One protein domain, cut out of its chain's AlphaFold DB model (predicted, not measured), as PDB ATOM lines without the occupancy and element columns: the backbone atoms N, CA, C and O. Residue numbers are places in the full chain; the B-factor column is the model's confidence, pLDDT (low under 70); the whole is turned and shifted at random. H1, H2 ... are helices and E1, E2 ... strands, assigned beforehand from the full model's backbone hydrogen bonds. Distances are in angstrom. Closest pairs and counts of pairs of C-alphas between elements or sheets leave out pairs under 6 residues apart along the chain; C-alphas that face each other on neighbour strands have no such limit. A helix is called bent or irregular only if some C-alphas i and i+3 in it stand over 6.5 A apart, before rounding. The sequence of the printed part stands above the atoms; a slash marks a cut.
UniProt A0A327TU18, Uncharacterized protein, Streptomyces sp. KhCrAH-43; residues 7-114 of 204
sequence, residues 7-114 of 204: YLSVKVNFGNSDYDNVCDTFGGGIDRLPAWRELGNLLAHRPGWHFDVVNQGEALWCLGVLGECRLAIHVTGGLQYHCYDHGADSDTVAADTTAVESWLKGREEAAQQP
ATOM      1  N   TYR A   7     -52.780  13.699 -50.283       84.81
ATOM      2  CA  TYR A   7     -52.463  13.202 -48.935       84.81
ATOM      3  C   TYR A   7     -52.896  11.743 -48.697       84.81
ATOM      4  O   TYR A   7     -52.311  11.060 -47.864       84.81
ATOM      5  N   LEU A   8     -53.872  11.217 -49.450       84.12
ATOM      6  CA  LEU A   8     -54.300   9.816 -49.332       84.12
ATOM      7  C   LEU A   8     -53.288   8.825 -49.923       84.12
ATOM      8  O   LEU A   8     -53.385   7.626 -49.678       84.12
ATOM      9  N   SER A   9     -52.321   9.308 -50.706       79.94
ATOM     10  CA  SER A   9     -51.230   8.480 -51.230       79.94
ATOM     11  C   SER A   9     -50.096   8.263 -50.219       79.94
ATOM     12  O   SER A   9     -49.223   7.421 -50.447       79.94
ATOM     13  N   VAL A  10     -50.108   9.001 -49.104       80.44
ATOM     14  CA  VAL A  10     -49.057   8.973 -48.087       80.44
ATOM     15  C   VAL A  10     -49.103   7.647 -47.343       80.44
ATOM     16  O   VAL A  10     -50.069   7.320 -46.654       80.44
ATOM     17  N   LYS A  11     -48.031   6.864 -47.480       68.50
ATOM     18  CA  LYS A  11     -47.855   5.622 -46.728       68.50
ATOM     19  C   LYS A  11     -47.216   5.945 -45.388       68.50
ATOM     20  O   LYS A  11     -46.052   6.329 -45.354       68.50
ATOM     21  N   VAL A  12     -47.953   5.738 -44.301       68.31
ATOM     22  CA  VAL A  12     -47.400   5.830 -42.948       68.31
ATOM     23  C   VAL A  12     -47.031   4.424 -42.471       68.31
ATOM     24  O   VAL A  12     -47.836   3.497 -42.570       68.31
ATOM     25  N   ASN A  13     -45.805   4.231 -41.982       57.34
ATOM     26  CA  ASN A  13     -45.270   2.919 -41.583       57.34
ATOM     27  C   ASN A  13     -45.816   2.421 -40.226       57.34
ATOM     28  O   ASN A  13     -45.080   1.891 -39.398       57.34
ATOM     29  N   PHE A  14     -47.127   2.528 -40.003       60.28
ATOM     30  CA  PHE A  14     -47.804   2.000 -38.822       60.28
ATOM     31  C   PHE A  14     -48.920   1.069 -39.259       60.28
ATOM     32  O   PHE A  14     -50.043   1.526 -39.375       60.28
ATOM     33  N   GLY A  15     -48.609  -0.207 -39.520       51.31
ATOM     34  CA  GLY A  15     -49.481  -1.399 -39.441       51.31
ATOM     35  C   GLY A  15     -50.869  -1.434 -40.116       51.31
ATOM     36  O   GLY A  15     -51.236  -2.497 -40.606       51.31
ATOM     37  N   ASN A  16     -51.654  -0.352 -40.112       51.59
ATOM     38  CA  ASN A  16     -52.901  -0.128 -40.840       51.59
ATOM     39  C   ASN A  16     -53.452   1.325 -40.740       51.59
ATOM     40  O   ASN A  16     -54.652   1.524 -40.922       51.59
ATOM     41  N   SER A  17     -52.647   2.338 -40.394       64.62
ATOM     42  CA  SER A  17     -53.141   3.709 -40.173       64.62
ATOM     43  C   SER A  17     -53.003   4.575 -41.427       64.62
ATOM     44  O   SER A  17     -51.892   4.835 -41.888       64.62
ATOM     45  N   ASP A  18     -54.133   5.028 -41.976       83.69
ATOM     46  CA  ASP A  18     -54.145   6.077 -42.999       83.69
ATOM     47  C   ASP A  18     -53.698   7.435 -42.426       83.69
ATOM     48  O   ASP A  18     -53.635   7.639 -41.211       83.69
ATOM     49  N   TYR A  19     -53.358   8.365 -43.321       89.69
ATOM     50  CA  TYR A  19     -52.838   9.689 -42.981       89.69
ATOM     51  C   TYR A  19     -53.720  10.451 -41.978       89.69
ATOM     52  O   TYR A  19     -53.203  11.035 -41.024       89.69
ATOM     53  N   ASP A  20     -55.044  10.410 -42.156       91.56
ATOM     54  CA  ASP A  20     -55.990  11.117 -41.292       91.56
ATOM     55  C   ASP A  20     -55.983  10.539 -39.872       91.56
ATOM     56  O   ASP A  20     -55.905  11.294 -38.907       91.56
ATOM     57  N   ASN A  21     -55.998   9.213 -39.729       89.75
ATOM     58  CA  ASN A  21     -55.951   8.557 -38.422       89.75
ATOM     59  C   ASN A  21     -54.659   8.879 -37.655       89.75
ATOM     60  O   ASN A  21     -54.678   9.058 -36.434       89.75
ATOM     61  N   VAL A  22     -53.531   8.975 -38.364       90.44
ATOM     62  CA  VAL A  22     -52.254   9.372 -37.756       90.44
ATOM     63  C   VAL A  22     -52.295  10.840 -37.336       90.44
ATOM     64  O   VAL A  22     -51.900  11.153 -36.218       90.44
ATOM     65  N   CYS A  23     -52.826  11.733 -38.173       92.38
ATOM     66  CA  CYS A  23     -52.964  13.150 -37.831       92.38
ATOM     67  C   CYS A  23     -53.944  13.389 -36.667       92.38
ATOM     68  O   CYS A  23     -53.695  14.252 -35.831       92.38
ATOM     69  N   ASP A  24     -55.024  12.616 -36.562       92.06
ATOM     70  CA  ASP A  24     -55.936  12.679 -35.414       92.06
ATOM     71  C   ASP A  24     -55.220  12.234 -34.128       92.06
ATOM     72  O   ASP A  24     -55.223  12.938 -33.120       92.06
ATOM     73  N   THR A  25     -54.502  11.110 -34.187       91.06
ATOM     74  CA  THR A  25     -53.843  10.525 -33.007       91.06
ATOM     75  C   THR A  25     -52.619  11.324 -32.543       91.06
ATOM     76  O   THR A  25     -52.431  11.532 -31.346       91.06
ATOM     77  N   PHE A  26     -51.778  11.760 -33.482       91.62
ATOM     78  CA  PHE A  26     -50.428  12.290 -33.232       91.62
ATOM     79  C   PHE A  26     -50.240  13.734 -33.720       91.62
ATOM     80  O   PHE A  26     -49.274  14.404 -33.369       91.62
ATOM     81  N   GLY A  27     -51.169  14.240 -34.528       91.06
ATOM     82  CA  GLY A  27     -51.144  15.598 -35.074       91.06
ATOM     83  C   GLY A  27     -51.960  16.606 -34.267       91.06
ATOM     84  O   GLY A  27     -52.166  17.722 -34.737       91.06
ATOM     85  N   GLY A  28     -52.427  16.243 -33.067       90.44
ATOM     86  CA  GLY A  28     -53.149  17.142 -32.164       90.44
ATOM     87  C   GLY A  28     -54.677  17.111 -32.280       90.44
ATOM     88  O   GLY A  28     -55.313  18.065 -31.830       90.44
ATOM     89  N   GLY A  29     -55.249  16.037 -32.837       91.69
ATOM     90  CA  GLY A  29     -56.687  15.759 -32.830       91.69
ATOM     91  C   GLY A  29     -57.447  16.181 -34.087       91.69
ATOM     92  O   GLY A  29     -56.958  16.941 -34.928       91.69
ATOM     93  N   ILE A  30     -58.695  15.711 -34.168       93.62
ATOM     94  CA  ILE A  30     -59.623  15.899 -35.292       93.62
ATOM     95  C   ILE A  30     -59.784  17.362 -35.727       93.62
ATOM     96  O   ILE A  30     -59.915  17.647 -36.919       93.62
ATOM     97  N   ASP A  31     -59.700  18.295 -34.776       95.25
ATOM     98  CA  ASP A  31     -59.844  19.735 -35.012       95.25
ATOM     99  C   ASP A  31     -58.743  20.295 -35.927       95.25
ATOM    100  O   ASP A  31     -58.960  21.285 -36.625       95.25
ATOM    101  N   ARG A  32     -57.569  19.648 -35.966       95.69
ATOM    102  CA  ARG A  32     -56.434  20.058 -36.806       95.69
ATOM    103  C   ARG A  32     -56.385  19.352 -38.159       95.69
ATOM    104  O   ARG A  32     -55.583  19.742 -39.008       95.69
ATOM    105  N   LEU A  33     -57.239  18.352 -38.402       94.56
ATOM    106  CA  LEU A  33     -57.241  17.592 -39.659       94.56
ATOM    107  C   LEU A  33     -57.374  18.451 -40.921       94.56
ATOM    108  O   LEU A  33     -56.701  18.126 -41.898       94.56
ATOM    109  N   PRO A  34     -58.187  19.527 -40.963       95.50
ATOM    110  CA  PRO A  34     -58.258  20.365 -42.157       95.50
ATOM    111  C   PRO A  34     -56.887  20.924 -42.568       95.50
ATOM    112  O   PRO A  34     -56.492  20.763 -43.719       95.50
ATOM    113  N   ALA A  35     -56.123  21.468 -41.615       96.88
ATOM    114  CA  ALA A  35     -54.781  21.992 -41.866       96.88
ATOM    115  C   ALA A  35     -53.784  20.874 -42.228       96.88
ATOM    116  O   ALA A  35     -52.993  21.016 -43.160       96.88
ATOM    117  N   TRP A  36     -53.863  19.711 -41.573       96.56
ATOM    118  CA  TRP A  36     -53.033  18.558 -41.944       96.56
ATOM    119  C   TRP A  36     -53.292  18.066 -43.367       96.56
ATOM    120  O   TRP A  36     -52.348  17.697 -44.065       96.56
ATOM    121  N   ARG A  37     -54.546  18.056 -43.822       95.81
ATOM    122  CA  ARG A  37     -54.908  17.650 -45.188       95.81
ATOM    123  C   ARG A  37     -54.433  18.656 -46.227       95.81
ATOM    124  O   ARG A  37     -53.972  18.245 -47.289       95.81
ATOM    125  N   GLU A  38     -54.523  19.950 -45.934       96.69
ATOM    126  CA  GLU A  38     -53.967  21.002 -46.792       96.69
ATOM    127  C   GLU A  38     -52.450  20.858 -46.939       96.69
ATOM    128  O   GLU A  38     -51.946  20.810 -48.062       96.69
ATOM    129  N   LEU A  39     -51.736  20.694 -45.823       96.88
ATOM    130  CA  LEU A  39     -50.293  20.458 -45.830       96.88
ATOM    131  C   LEU A  39     -49.925  19.157 -46.555       96.88
ATOM    132  O   LEU A  39     -49.010  19.134 -47.374       96.88
ATOM    133  N   GLY A  40     -50.672  18.079 -46.312       95.19
ATOM    134  CA  GLY A  40     -50.460  16.800 -46.983       95.19
ATOM    135  C   GLY A  40     -50.683  16.896 -48.491       95.19
ATOM    136  O   GLY A  40     -49.901  16.349 -49.262       95.19
ATOM    137  N   ASN A  41     -51.697  17.641 -48.938       95.12
ATOM    138  CA  ASN A  41     -51.906  17.897 -50.364       95.12
ATOM    139  C   ASN A  41     -50.764  18.701 -50.987       95.12
ATOM    140  O   ASN A  41     -50.410  18.458 -52.138       95.12
ATOM    141  N   LEU A  42     -50.190  19.637 -50.229       95.56
ATOM    142  CA  LEU A  42     -49.066  20.442 -50.682       95.56
ATOM    143  C   LEU A  42     -47.781  19.613 -50.856       95.56
ATOM    144  O   LEU A  42     -47.026  19.857 -51.800       95.56
ATOM    145  N   LEU A  43     -47.522  18.660 -49.953       94.44
ATOM    146  CA  LEU A  43     -46.218  17.998 -49.826       94.44
ATOM    147  C   LEU A  43     -46.163  16.561 -50.364       94.44
ATOM    148  O   LEU A  43     -45.102  16.137 -50.809       94.44
ATOM    149  N   ALA A  44     -47.270  15.810 -50.393       89.88
ATOM    150  CA  ALA A  44     -47.258  14.362 -50.665       89.88
ATOM    151  C   ALA A  44     -46.682  13.938 -52.028       89.88
ATOM    152  O   ALA A  44     -46.302  12.780 -52.207       89.88
ATOM    153  N   HIS A  45     -46.625  14.846 -52.999       86.12
ATOM    154  CA  HIS A  45     -46.055  14.581 -54.323       86.12
ATOM    155  C   HIS A  45     -44.750  15.333 -54.586       86.12
ATOM    156  O   HIS A  45     -44.207  15.250 -55.688       86.12
ATOM    157  N   ARG A  46     -44.233  16.058 -53.591       87.94
ATOM    158  CA  ARG A  46     -42.953  16.748 -53.704       87.94
ATOM    159  C   ARG A  46     -41.811  15.760 -53.426       87.94
ATOM    160  O   ARG A  46     -41.842  15.085 -52.398       87.94
ATOM    161  N   PRO A  47     -40.805  15.649 -54.314       82.69
ATOM    162  CA  PRO A  47     -39.682  14.734 -54.118       82.69
ATOM    163  C   PRO A  47     -38.963  14.960 -52.781       82.69
ATOM    164  O   PRO A  47     -38.713  16.102 -52.396       82.69
ATOM    165  N   GLY A  48     -38.624  13.872 -52.083       82.00
ATOM    166  CA  GLY A  48     -37.907  13.910 -50.799       82.00
ATOM    167  C   GLY A  48     -38.770  14.148 -49.556       82.00
ATOM    168  O   GLY A  48     -38.341  13.793 -48.454       82.00
ATOM    169  N   TRP A  49     -39.985  14.682 -49.706       89.62
ATOM    170  CA  TRP A  49     -40.890  14.862 -48.575       89.62
ATOM    171  C   TRP A  49     -41.468  13.529 -48.111       89.62
ATOM    172  O   TRP A  49     -41.928  12.707 -48.905       89.62
ATOM    173  N   HIS A  50     -41.474  13.332 -46.801       88.38
ATOM    174  CA  HIS A  50     -42.097  12.190 -46.156       88.38
ATOM    175  C   HIS A  50     -42.786  12.627 -44.868       88.38
ATOM    176  O   HIS A  50     -42.450  13.648 -44.272       88.38
ATOM    177  N   PHE A  51     -43.779  11.847 -44.464       90.88
ATOM    178  CA  PHE A  51     -44.537  12.077 -43.247       90.88
ATOM    179  C   PHE A  51     -44.082  11.089 -42.179       90.88
ATOM    180  O   PHE A  51     -44.022   9.886 -42.448       90.88
ATOM    181  N   ASP A  52     -43.765  11.596 -40.993       88.31
ATOM    182  CA  ASP A  52     -43.238  10.804 -39.888       88.31
ATOM    183  C   ASP A  52     -43.896  11.184 -38.555       88.31
ATOM    184  O   ASP A  52     -44.543  12.226 -38.421       88.31
ATOM    185  N   VAL A  53     -43.737  10.311 -37.565       88.31
ATOM    186  CA  VAL A  53     -44.156  10.531 -36.183       88.31
ATOM    187  C   VAL A  53     -42.926  10.406 -35.294       88.31
ATOM    188  O   VAL A  53     -42.416   9.307 -35.064       88.31
ATOM    189  N   VAL A  54     -42.448  11.534 -34.775       82.56
ATOM    190  CA  VAL A  54     -41.192  11.620 -34.013       82.56
ATOM    191  C   VAL A  54     -41.446  11.907 -32.533       82.56
ATOM    192  O   VAL A  54     -42.578  12.138 -32.113       82.56
ATOM    193  N   ASN A  55     -40.380  11.849 -31.725       64.12
ATOM    194  CA  ASN A  55     -40.301  12.371 -30.352       64.12
ATOM    195  C   ASN A  55     -41.594  12.255 -29.527       64.12
ATOM    196  O   ASN A  55     -42.226  13.248 -29.193       64.12
ATOM    197  N   GLN A  56     -41.944  11.028 -29.131       71.50
ATOM    198  CA  GLN A  56     -43.110  10.741 -28.278       71.50
ATOM    199  C   GLN A  56     -44.483  10.961 -28.935       71.50
ATOM    200  O   GLN A  56     -45.483  11.035 -28.224       71.50
ATOM    201  N   GLY A  57     -44.563  10.961 -30.266       79.69
ATOM    202  CA  GLY A  57     -45.845  10.911 -30.969       79.69
ATOM    203  C   GLY A  57     -46.260  12.228 -31.610       79.69
ATOM    204  O   GLY A  57     -47.451  12.494 -31.694       79.69
ATOM    205  N   GLU A  58     -45.311  13.056 -32.036       87.44
ATOM    206  CA  GLU A  58     -45.603  14.268 -32.794       87.44
ATOM    207  C   GLU A  58     -45.544  13.967 -34.291       87.44
ATOM    208  O   GLU A  58     -44.510  13.540 -34.809       87.44
ATOM    209  N   ALA A  59     -46.666  14.163 -34.982       92.25
ATOM    210  CA  ALA A  59     -46.719  14.068 -36.434       92.25
ATOM    211  C   ALA A  59     -46.045  15.284 -37.085       92.25
ATOM    212  O   ALA A  59     -46.301  16.419 -36.681       92.25
ATOM    213  N   LEU A  60     -45.244  15.060 -38.128       93.56
ATOM    214  CA  LEU A  60     -44.684  16.122 -38.962       93.56
ATOM    215  C   LEU A  60     -44.348  15.651 -40.377       93.56
ATOM    216  O   LEU A  60     -44.199  14.464 -40.662       93.56
ATOM    217  N   TRP A  61     -44.175  16.627 -41.257       94.69
ATOM    218  CA  TRP A  61     -43.548  16.444 -42.555       94.69
ATOM    219  C   TRP A  61     -42.064  16.770 -42.478       94.69
ATOM    220  O   TRP A  61     -41.692  17.822 -41.962       94.69
ATOM    221  N   CYS A  62     -41.244  15.893 -43.043       93.25
ATOM    222  CA  CYS A  62     -39.800  16.022 -43.112       93.25
ATOM    223  C   CYS A  62     -39.319  16.019 -44.563       93.25
ATOM    224  O   CYS A  62     -39.801  15.247 -45.395       93.25
ATOM    225  N   LEU A  63     -38.313  16.842 -44.840       91.88
ATOM    226  CA  LEU A  63     -37.502  16.772 -46.051       91.88
ATOM    227  C   LEU A  63     -36.035  16.637 -45.662       91.88
ATOM    228  O   LEU A  63     -35.541  17.417 -44.853       91.88
ATOM    229  N   GLY A  64     -35.339  15.697 -46.286       87.62
ATOM    230  CA  GLY A  64     -33.902  15.496 -46.153       87.62
ATOM    231  C   GLY A  64     -33.479  14.178 -46.796       87.62
ATOM    232  O   GLY A  64     -34.312  13.343 -47.158       87.62
ATOM    233  N   VAL A  65     -32.175  13.990 -46.973       84.44
ATOM    234  CA  VAL A  65     -31.621  12.772 -47.579       84.44
ATOM    235  C   VAL A  65     -31.382  11.699 -46.517       84.44
ATOM    236  O   VAL A  65     -31.129  12.013 -45.363       84.44
ATOM    237  N   LEU A  66     -31.451  10.415 -46.886       78.12
ATOM    238  CA  LEU A  66     -31.183   9.286 -45.973       78.12
ATOM    239  C   LEU A  66     -31.985   9.293 -44.651       78.12
ATOM    240  O   LEU A  66     -31.531   8.756 -43.643       78.12
ATOM    241  N   GLY A  67     -33.193   9.862 -44.658       74.19
ATOM    242  CA  GLY A  67     -34.026   9.972 -43.456       74.19
ATOM    243  C   GLY A  67     -33.642  11.134 -42.536       74.19
ATOM    244  O   GLY A  67     -34.120  11.196 -41.407       74.19
ATOM    245  N   GLU A  68     -32.796  12.063 -42.993       83.62
ATOM    246  CA  GLU A  68     -32.662  13.360 -42.341       83.62
ATOM    247  C   GLU A  68     -33.985  14.139 -42.396       83.62
ATOM    248  O   GLU A  68     -34.724  14.089 -43.380       83.62
ATOM    249  N   CYS A  69     -34.236  14.935 -41.358       88.31
ATOM    250  CA  CYS A  69     -35.302  15.929 -41.330       88.31
ATOM    251  C   CYS A  69     -34.651  17.320 -41.339       88.31
ATOM    252  O   CYS A  69     -34.463  17.935 -40.298       88.31
ATOM    253  N   ARG A  70     -34.188  17.779 -42.507       91.44
ATOM    254  CA  ARG A  70     -33.537  19.091 -42.697       91.44
ATOM    255  C   ARG A  70     -34.540  20.226 -42.610       91.44
ATOM    256  O   ARG A  70     -34.275  21.224 -41.945       91.44
ATOM    257  N   LEU A  71     -35.674  20.055 -43.280       95.00
ATOM    258  CA  LEU A  71     -36.849  20.895 -43.103       95.00
ATOM    259  C   LEU A  71     -37.919  20.074 -42.401       95.00
ATOM    260  O   LEU A  71     -38.151  18.925 -42.779       95.00
ATOM    261  N   ALA A  72     -38.571  20.683 -41.422       95.75
ATOM    262  CA  ALA A  72     -39.678  20.098 -40.688       95.75
ATOM    263  C   ALA A  72     -40.882  21.039 -40.748       95.75
ATOM    264  O   ALA A  72     -40.728  22.251 -40.590       95.75
ATOM    265  N   ILE A  73     -42.080  20.500 -40.974       97.44
ATOM    266  CA  ILE A  73     -43.323  21.273 -40.904       97.44
ATOM    267  C   ILE A  73     -44.368  20.490 -40.116       97.44
ATOM    268  O   ILE A  73     -44.668  19.341 -40.445       97.44
ATOM    269  N   HIS A  74     -44.972  21.131 -39.117       95.81
ATOM    270  CA  HIS A  74     -46.112  20.579 -38.378       95.81
ATOM    271  C   HIS A  74     -47.225  21.605 -38.172       95.81
ATOM    272  O   HIS A  74     -47.040  22.809 -38.368       95.81
ATOM    273  N   VAL A  75     -48.409  21.111 -37.804       97.12
ATOM    274  CA  VAL A  75     -49.599  21.938 -37.578       97.12
ATOM    275  C   VAL A  75     -49.723  22.312 -36.102       97.12
ATOM    276  O   VAL A  75     -49.905  21.465 -35.220       97.12
ATOM    277  N   THR A  76     -49.719  23.613 -35.834       95.12
ATOM    278  CA  THR A  76     -49.848  24.164 -34.483       95.12
ATOM    279  C   THR A  76     -51.291  24.116 -33.970       95.12
ATOM    280  O   THR A  76     -52.252  23.925 -34.717       95.12
ATOM    281  N   GLY A  77     -51.475  24.371 -32.668       92.69
ATOM    282  CA  GLY A  77     -52.809  24.497 -32.061       92.69
ATOM    283  C   GLY A  77     -53.662  25.646 -32.604       92.69
ATOM    284  O   GLY A  77     -54.874  25.626 -32.422       92.69
ATOM    285  N   GLY A  78     -53.051  26.622 -33.283       93.25
ATOM    286  CA  GLY A  78     -53.743  27.740 -33.925       93.25
ATOM    287  C   GLY A  78     -54.167  27.474 -35.371       93.25
ATOM    288  O   GLY A  78     -54.547  28.426 -36.045       93.25
ATOM    289  N   LEU A  79     -54.068  26.226 -35.853       95.25
ATOM    290  CA  LEU A  79     -54.274  25.852 -37.263       95.25
ATOM    291  C   LEU A  79     -53.306  26.566 -38.223       95.25
ATOM    292  O   LEU A  79     -53.643  26.843 -39.369       95.25
ATOM    293  N   GLN A  80     -52.102  26.866 -37.735       97.38
ATOM    294  CA  GLN A  80     -51.002  27.437 -38.512       97.38
ATOM    295  C   GLN A  80     -49.921  26.377 -38.731       97.38
ATOM    296  O   GLN A  80     -49.932  25.328 -38.085       97.38
ATOM    297  N   TYR A  81     -48.947  26.675 -39.583       98.00
ATOM    298  CA  TYR A  81     -47.851  25.772 -39.910       98.00
ATOM    299  C   TYR A  81     -46.560  26.274 -39.266       98.00
ATOM    300  O   TYR A  81     -46.098  27.370 -39.579       98.00
ATOM    301  N   HIS A  82     -45.984  25.505 -38.343       97.50
ATOM    302  CA  HIS A  82     -44.648  25.791 -37.823       97.50
ATOM    303  C   HIS A  82     -43.634  25.114 -38.734       97.50
ATOM    304  O   HIS A  82     -43.623  23.892 -38.861       97.50
ATOM    305  N   CYS A  83     -42.838  25.937 -39.408       97.94
ATOM    306  CA  CYS A  83     -41.823  25.531 -40.361       97.94
ATOM    307  C   CYS A  83     -40.449  25.733 -39.730       97.94
ATOM    308  O   CYS A  83     -40.120  26.843 -39.305       97.94
ATOM    309  N   TYR A  84     -39.643  24.683 -39.705       96.12
ATOM    310  CA  TYR A  84     -38.321  24.688 -39.105       96.12
ATOM    311  C   TYR A  84     -37.262  24.273 -40.129       96.12
ATOM    312  O   TYR A  84     -37.442  23.309 -40.874       96.12
ATOM    313  N   ASP A  85     -36.159  25.017 -40.168       95.19
ATOM    314  CA  ASP A  85     -34.976  24.746 -40.986       95.19
ATOM    315  C   ASP A  85     -33.798  24.424 -40.056       95.19
ATOM    316  O   ASP A  85     -33.208  25.324 -39.454       95.19
ATOM    317  N   HIS A  86     -33.445  23.139 -39.954       90.50
ATOM    318  CA  HIS A  86     -32.314  22.670 -39.147       90.50
ATOM    319  C   HIS A  86     -30.964  23.155 -39.683       90.50
ATOM    320  O   HIS A  86     -29.993  23.207 -38.933       90.50
ATOM    321  N   GLY A  87     -30.865  23.481 -40.974       85.88
ATOM    322  CA  GLY A  87     -29.631  23.991 -41.564       85.88
ATOM    323  C   GLY A  87     -29.354  25.438 -41.169       85.88
ATOM    324  O   GLY A  87     -28.201  25.791 -40.928       85.88
ATOM    325  N   ALA A  88     -30.404  26.254 -41.101       89.94
ATOM    326  CA  ALA A  88     -30.321  27.655 -40.700       89.94
ATOM    327  C   ALA A  88     -30.553  27.892 -39.197       89.94
ATOM    328  O   ALA A  88     -30.406  29.030 -38.758       89.94
ATOM    329  N   ASP A  89     -30.920  26.851 -38.438       91.31
ATOM    330  CA  ASP A  89     -31.404  26.949 -37.052       91.31
ATOM    331  C   ASP A  89     -32.455  28.060 -36.911       91.31
ATOM    332  O   ASP A  89     -32.332  29.003 -36.129       91.31
ATOM    333  N   SER A  90     -33.465  28.000 -37.782       94.25
ATOM    334  CA  SER A  90     -34.480  29.045 -37.878       94.25
ATOM    335  C   SER A  90     -35.872  28.462 -37.967       94.25
ATOM    336  O   SER A  90     -36.095  27.469 -38.663       94.25
ATOM    337  N   ASP A  91     -36.816  29.133 -37.318       95.12
ATOM    338  CA  ASP A  91     -38.216  28.774 -37.349       95.12
ATOM    339  C   ASP A  91     -39.099  29.923 -37.843       95.12
ATOM    340  O   ASP A  91     -38.749  31.105 -37.830       95.12
ATOM    341  N   THR A  92     -40.248  29.569 -38.402       96.75
ATOM    342  CA  THR A  92     -41.237  30.521 -38.904       96.75
ATOM    343  C   THR A  92     -42.620  29.915 -38.753       96.75
ATOM    344  O   THR A  92     -42.826  28.738 -39.026       96.75
ATOM    345  N   VAL A  93     -43.593  30.728 -38.345       97.62
ATOM    346  CA  VAL A  93     -45.002  30.326 -38.339       97.62
ATOM    347  C   VAL A  93     -45.672  30.887 -39.590       97.62
ATOM    348  O   VAL A  93     -45.837  32.100 -39.727       97.62
ATOM    349  N   ALA A  94     -46.044  30.002 -40.508       97.62
ATOM    350  CA  ALA A  94     -46.799  30.317 -41.711       97.62
ATOM    351  C   ALA A  94     -48.307  30.228 -41.428       97.62
ATOM    352  O   ALA A  94     -48.795  29.261 -40.843       97.62
ATOM    353  N   ALA A  95     -49.054  31.258 -41.832       96.94
ATOM    354  CA  ALA A  95     -50.487  31.349 -41.555       96.94
ATOM    355  C   ALA A  95     -51.339  30.409 -42.425       96.94
ATOM    356  O   ALA A  95     -52.409  29.996 -41.993       96.94
ATOM    357  N   ASP A  96     -50.870  30.092 -43.631       97.56
ATOM    358  CA  ASP A  96     -51.553  29.254 -44.614       97.56
ATOM    359  C   ASP A  96     -50.533  28.498 -45.494       97.56
ATOM    360  O   ASP A  96     -49.318  28.704 -45.388       97.56
ATOM    361  N   THR A  97     -51.012  27.627 -46.385       97.00
ATOM    362  CA  THR A  97     -50.156  26.864 -47.309       97.00
ATOM    363  C   THR A  97     -49.445  27.735 -48.349       97.00
ATOM    364  O   THR A  97     -48.370  27.359 -48.807       97.00
ATOM    365  N   THR A  98     -49.958  28.928 -48.673       97.38
ATOM    366  CA  THR A  98     -49.280  29.867 -49.590       97.38
ATOM    367  C   THR A  98     -48.031  30.460 -48.928       97.38
ATOM    368  O   THR A  98     -46.976  30.615 -49.556       97.38
ATOM    369  N   ALA A  99     -48.118  30.764 -47.632       97.75
ATOM    370  CA  ALA A  99     -46.978  31.179 -46.827       97.75
ATOM    371  C   ALA A  99     -45.963  30.036 -46.650       97.75
ATOM    372  O   ALA A  99     -44.759  30.294 -46.707       97.75
ATOM    373  N   VAL A 100     -46.422  28.782 -46.523       97.81
ATOM    374  CA  VAL A 100     -45.535  27.602 -46.537       97.81
ATOM    375  C   VAL A 100     -44.784  27.504 -47.866       97.81
ATOM    376  O   VAL A 100     -43.560  27.427 -47.862       97.81
ATOM    377  N   GLU A 101     -45.469  27.587 -49.009       97.06
ATOM    378  CA  GLU A 101     -44.818  27.569 -50.329       97.06
ATOM    379  C   GLU A 101     -43.780  28.682 -50.492       97.06
ATOM    380  O   GLU A 101     -42.688  28.464 -51.021       97.06
ATOM    381  N   SER A 102     -44.105  29.877 -50.000       97.19
ATOM    382  CA  SER A 102     -43.187  31.015 -50.017       97.19
ATOM    383  C   SER A 102     -41.948  30.763 -49.156       97.19
ATOM    384  O   SER A 102     -40.841  31.127 -49.556       97.19
ATOM    385  N   TRP A 103     -42.117  30.120 -47.999       96.56
ATOM    386  CA  TRP A 103     -41.017  29.722 -47.123       96.56
ATOM    387  C   TRP A 103     -40.136  28.637 -47.762       96.56
ATOM    388  O   TRP A 103     -38.911  28.735 -47.695       96.56
ATOM    389  N   LEU A 104     -40.732  27.665 -48.457       96.19
ATOM    390  CA  LEU A 104     -40.024  26.569 -49.134       96.19
ATOM    391  C   LEU A 104     -39.122  27.024 -50.288       96.19
ATOM    392  O   LEU A 104     -38.154  26.338 -50.627       96.19
ATOM    393  N   LYS A 105     -39.398  28.189 -50.880       93.50
ATOM    394  CA  LYS A 105     -38.663  28.706 -52.039       93.50
ATOM    395  C   LYS A 105     -37.154  28.798 -51.769       93.50
ATOM    396  O   LYS A 105     -36.703  29.589 -50.943       93.50
ATOM    397  N   GLY A 106     -36.378  27.996 -52.499       87.62
ATOM    398  CA  GLY A 106     -34.918  27.885 -52.373       87.62
ATOM    399  C   GLY A 106     -34.433  27.013 -51.208       87.62
ATOM    400  O   GLY A 106     -33.303  26.536 -51.244       87.62
ATOM    401  N   ARG A 107     -35.279  26.744 -50.202       93.81
ATOM    402  CA  ARG A 107     -34.941  25.859 -49.074       93.81
ATOM    403  C   ARG A 107     -35.020  24.389 -49.451       93.81
ATOM    404  O   ARG A 107     -34.182  23.614 -49.007       93.81
ATOM    405  N   GLU A 108     -35.985  24.010 -50.286       91.56
ATOM    406  CA  GLU A 108     -36.130  22.614 -50.722       91.56
ATOM    407  C   GLU A 108     -34.893  22.119 -51.475       91.56
ATOM    408  O   GLU A 108     -34.392  21.039 -51.186       91.56
ATOM    409  N   GLU A 109     -34.348  22.936 -52.377       88.88
ATOM    410  CA  GLU A 109     -33.129  22.611 -53.128       88.88
ATOM    411  C   GLU A 109     -31.923  22.419 -52.195       88.88
ATOM    412  O   GLU A 109     -31.177  21.450 -52.319       88.88
ATOM    413  N   ALA A 110     -31.768  23.292 -51.194       88.56
ATOM    414  CA  ALA A 110     -30.705  23.167 -50.200       88.56
ATOM    415  C   ALA A 110     -30.879  21.935 -49.292       88.56
ATOM    416  O   ALA A 110     -29.893  21.337 -48.864       88.56
ATOM    417  N   ALA A 111     -32.118  21.547 -48.987       90.00
ATOM    418  CA  ALA A 111     -32.435  20.383 -48.163       90.00
ATOM    419  C   ALA A 111     -32.341  19.045 -48.919       90.00
ATOM    420  O   ALA A 111     -32.278  17.994 -48.284       90.00
ATOM    421  N   GLN A 112     -32.297  19.080 -50.254       86.44
ATOM    422  CA  GLN A 112     -31.995  17.917 -51.097       86.44
ATOM    423  C   GLN A 112     -30.498  17.578 -51.129       86.44
ATOM    424  O   GLN A 112     -30.125  16.504 -51.600       86.44
ATOM    425  N   GLN A 113     -29.642  18.462 -50.611       87.75
ATOM    426  CA  GLN A 113     -28.222  18.186 -50.420       87.75
ATOM    427  C   GLN A 113     -27.972  17.576 -49.031       87.75
ATOM    428  O   GLN A 113     -28.587  18.019 -48.053       87.75
ATOM    429  N   PRO A 114     -27.055  16.598 -48.907       88.12
ATOM    430  CA  PRO A 114     -26.665  16.054 -47.615       88.12
ATOM    431  C   PRO A 114     -26.151  17.140 -46.669       88.12
ATOM    432  O   PRO A 114     -25.358  18.002 -47.055       88.12
TER     433      PRO A 114
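What this domain is: This is residues 7 to 114 of the 204 residues of an uncharacterized protein of Streptomyces sp. KhCrAH-43 (UniProt A0A327TU18). A strongly twisted wall of five antiparallel strands, E1 to E5, has three helices, H1, H2 and H3, laid along its strands over one face, and no named helix covers the other face. H2, the longest helix, has H1 near its first residues and H3 near its last ones, while the short H4 only grazes the sheet, near one end of E2 and E3. The printed part has 108 residues with four named helices and five named strands, in the order H1 H2 E1 E2 E3 E4 E5 H3 H4, and the sheet order is E1, E2, E3, E4, E5. The class is mixed, helices and strands, in two layers, that is, helices H1, H2 and H3 on one face of a sheet. The whole is compact and rounded, with a radius of gyration of the C-alphas of 12.8 A and spans of 33 by 29 by 25 A.

Where its parts are: The sheet begins with E1, residues 49 to 54, whose first C-alpha, of Trp 49, is at (-40.890, 14.862, -48.575); E1 is 14.9 A long. E2 is residues 58 to 63, 15.7 A; E3 is residues 71 to 75, 13.9 A; E4 is residues 81 to 85, 13.0 A; E5 is residues 90 to 94, 13.0 A. Before the sheet in the chain come H1, residues 19 to 26, 10.4 A, with C-alpha 19 at (-52.838, 9.689, -42.981), and H2, residues 30 to 43, 19.9 A. H2 is irregular: C-alphas 31 and 34 are 7.3 A apart. After the sheet come H3, residues 97 to 104, 10.3 A, and H4, residues 107 to 111, 6.1 A, which ends with C-alpha 111 at (-32.435, 20.383, -48.163).

How they stand to each other: The five strands form a meander, each strand the antiparallel neighbour of the one before, and E1 and E5 are the edge strands. The hairpin E1 and E2 has N 52 and O 60 within hydrogen-bond range at 2.9 A, and the hairpin E2 and E3 has N 61 and O 73 at 2.9 A. In the hairpin E3 and E4, N 84 and O 72 are 2.8 A apart, and in the hairpin E4 and E5, N 83 and O 92 are 2.8 A apart. From edge to edge the strands' lines turn by 102 degrees. H2 is on the sheet at a height of 8.6 A, over E3 and only just over E2, with 3 of its C-alphas falling on E2; it runs along the strands, at 7 degrees to E3 on the local plane. The closest C-alphas of H2 and E3 are those of Trp 36 and Val 75, 6.5 A apart. H3 is on the same face as H2, at a height of 8.8 A, over E4 and only just over E5, with 3 C-alphas falling on E5; it runs along the strands, at 4 degrees to E4 on the local plane. H2, with residues 38 to 42 alone, only just touches H3, with 3 pairs of C-alphas within 8 A, the closest being Leu 39 and Thr 97 at 6.6 A. H1 is on the sheet at a height of 9.1 A, over E2 and along it, at 7 degrees on the local plane. H1 touches H2, the closest C-alphas being those of Asp 24 and Ile 30, 4.9 A, at a steep tilt of 50 degrees, opposite ways. H1 and H3 are apart. H4 and H3 meet only through their link; the closest C-alphas of H4 and E2 are those of Ala 111 and Leu 63, 6.6 A. In H1, H3 and H4 every O i to N i+4 pair is within hydrogen-bond range; in H2, 8 of 10 are.

The domain as a whole: The two C-alphas farthest apart are those of Asn 16 and Ala 88, 35.8 A. The printed part has no cut. No link is long; the one from E2 to E3 is short, with 7 residues, and the others are tight. Residues 7 to 18 hold no named element, and their C-alphas lie 11 to 20 A from the mean of the C-alphas. The mean pLDDT of the printed part is 89.2; residues 11 to 17 and residue 55 are under 70.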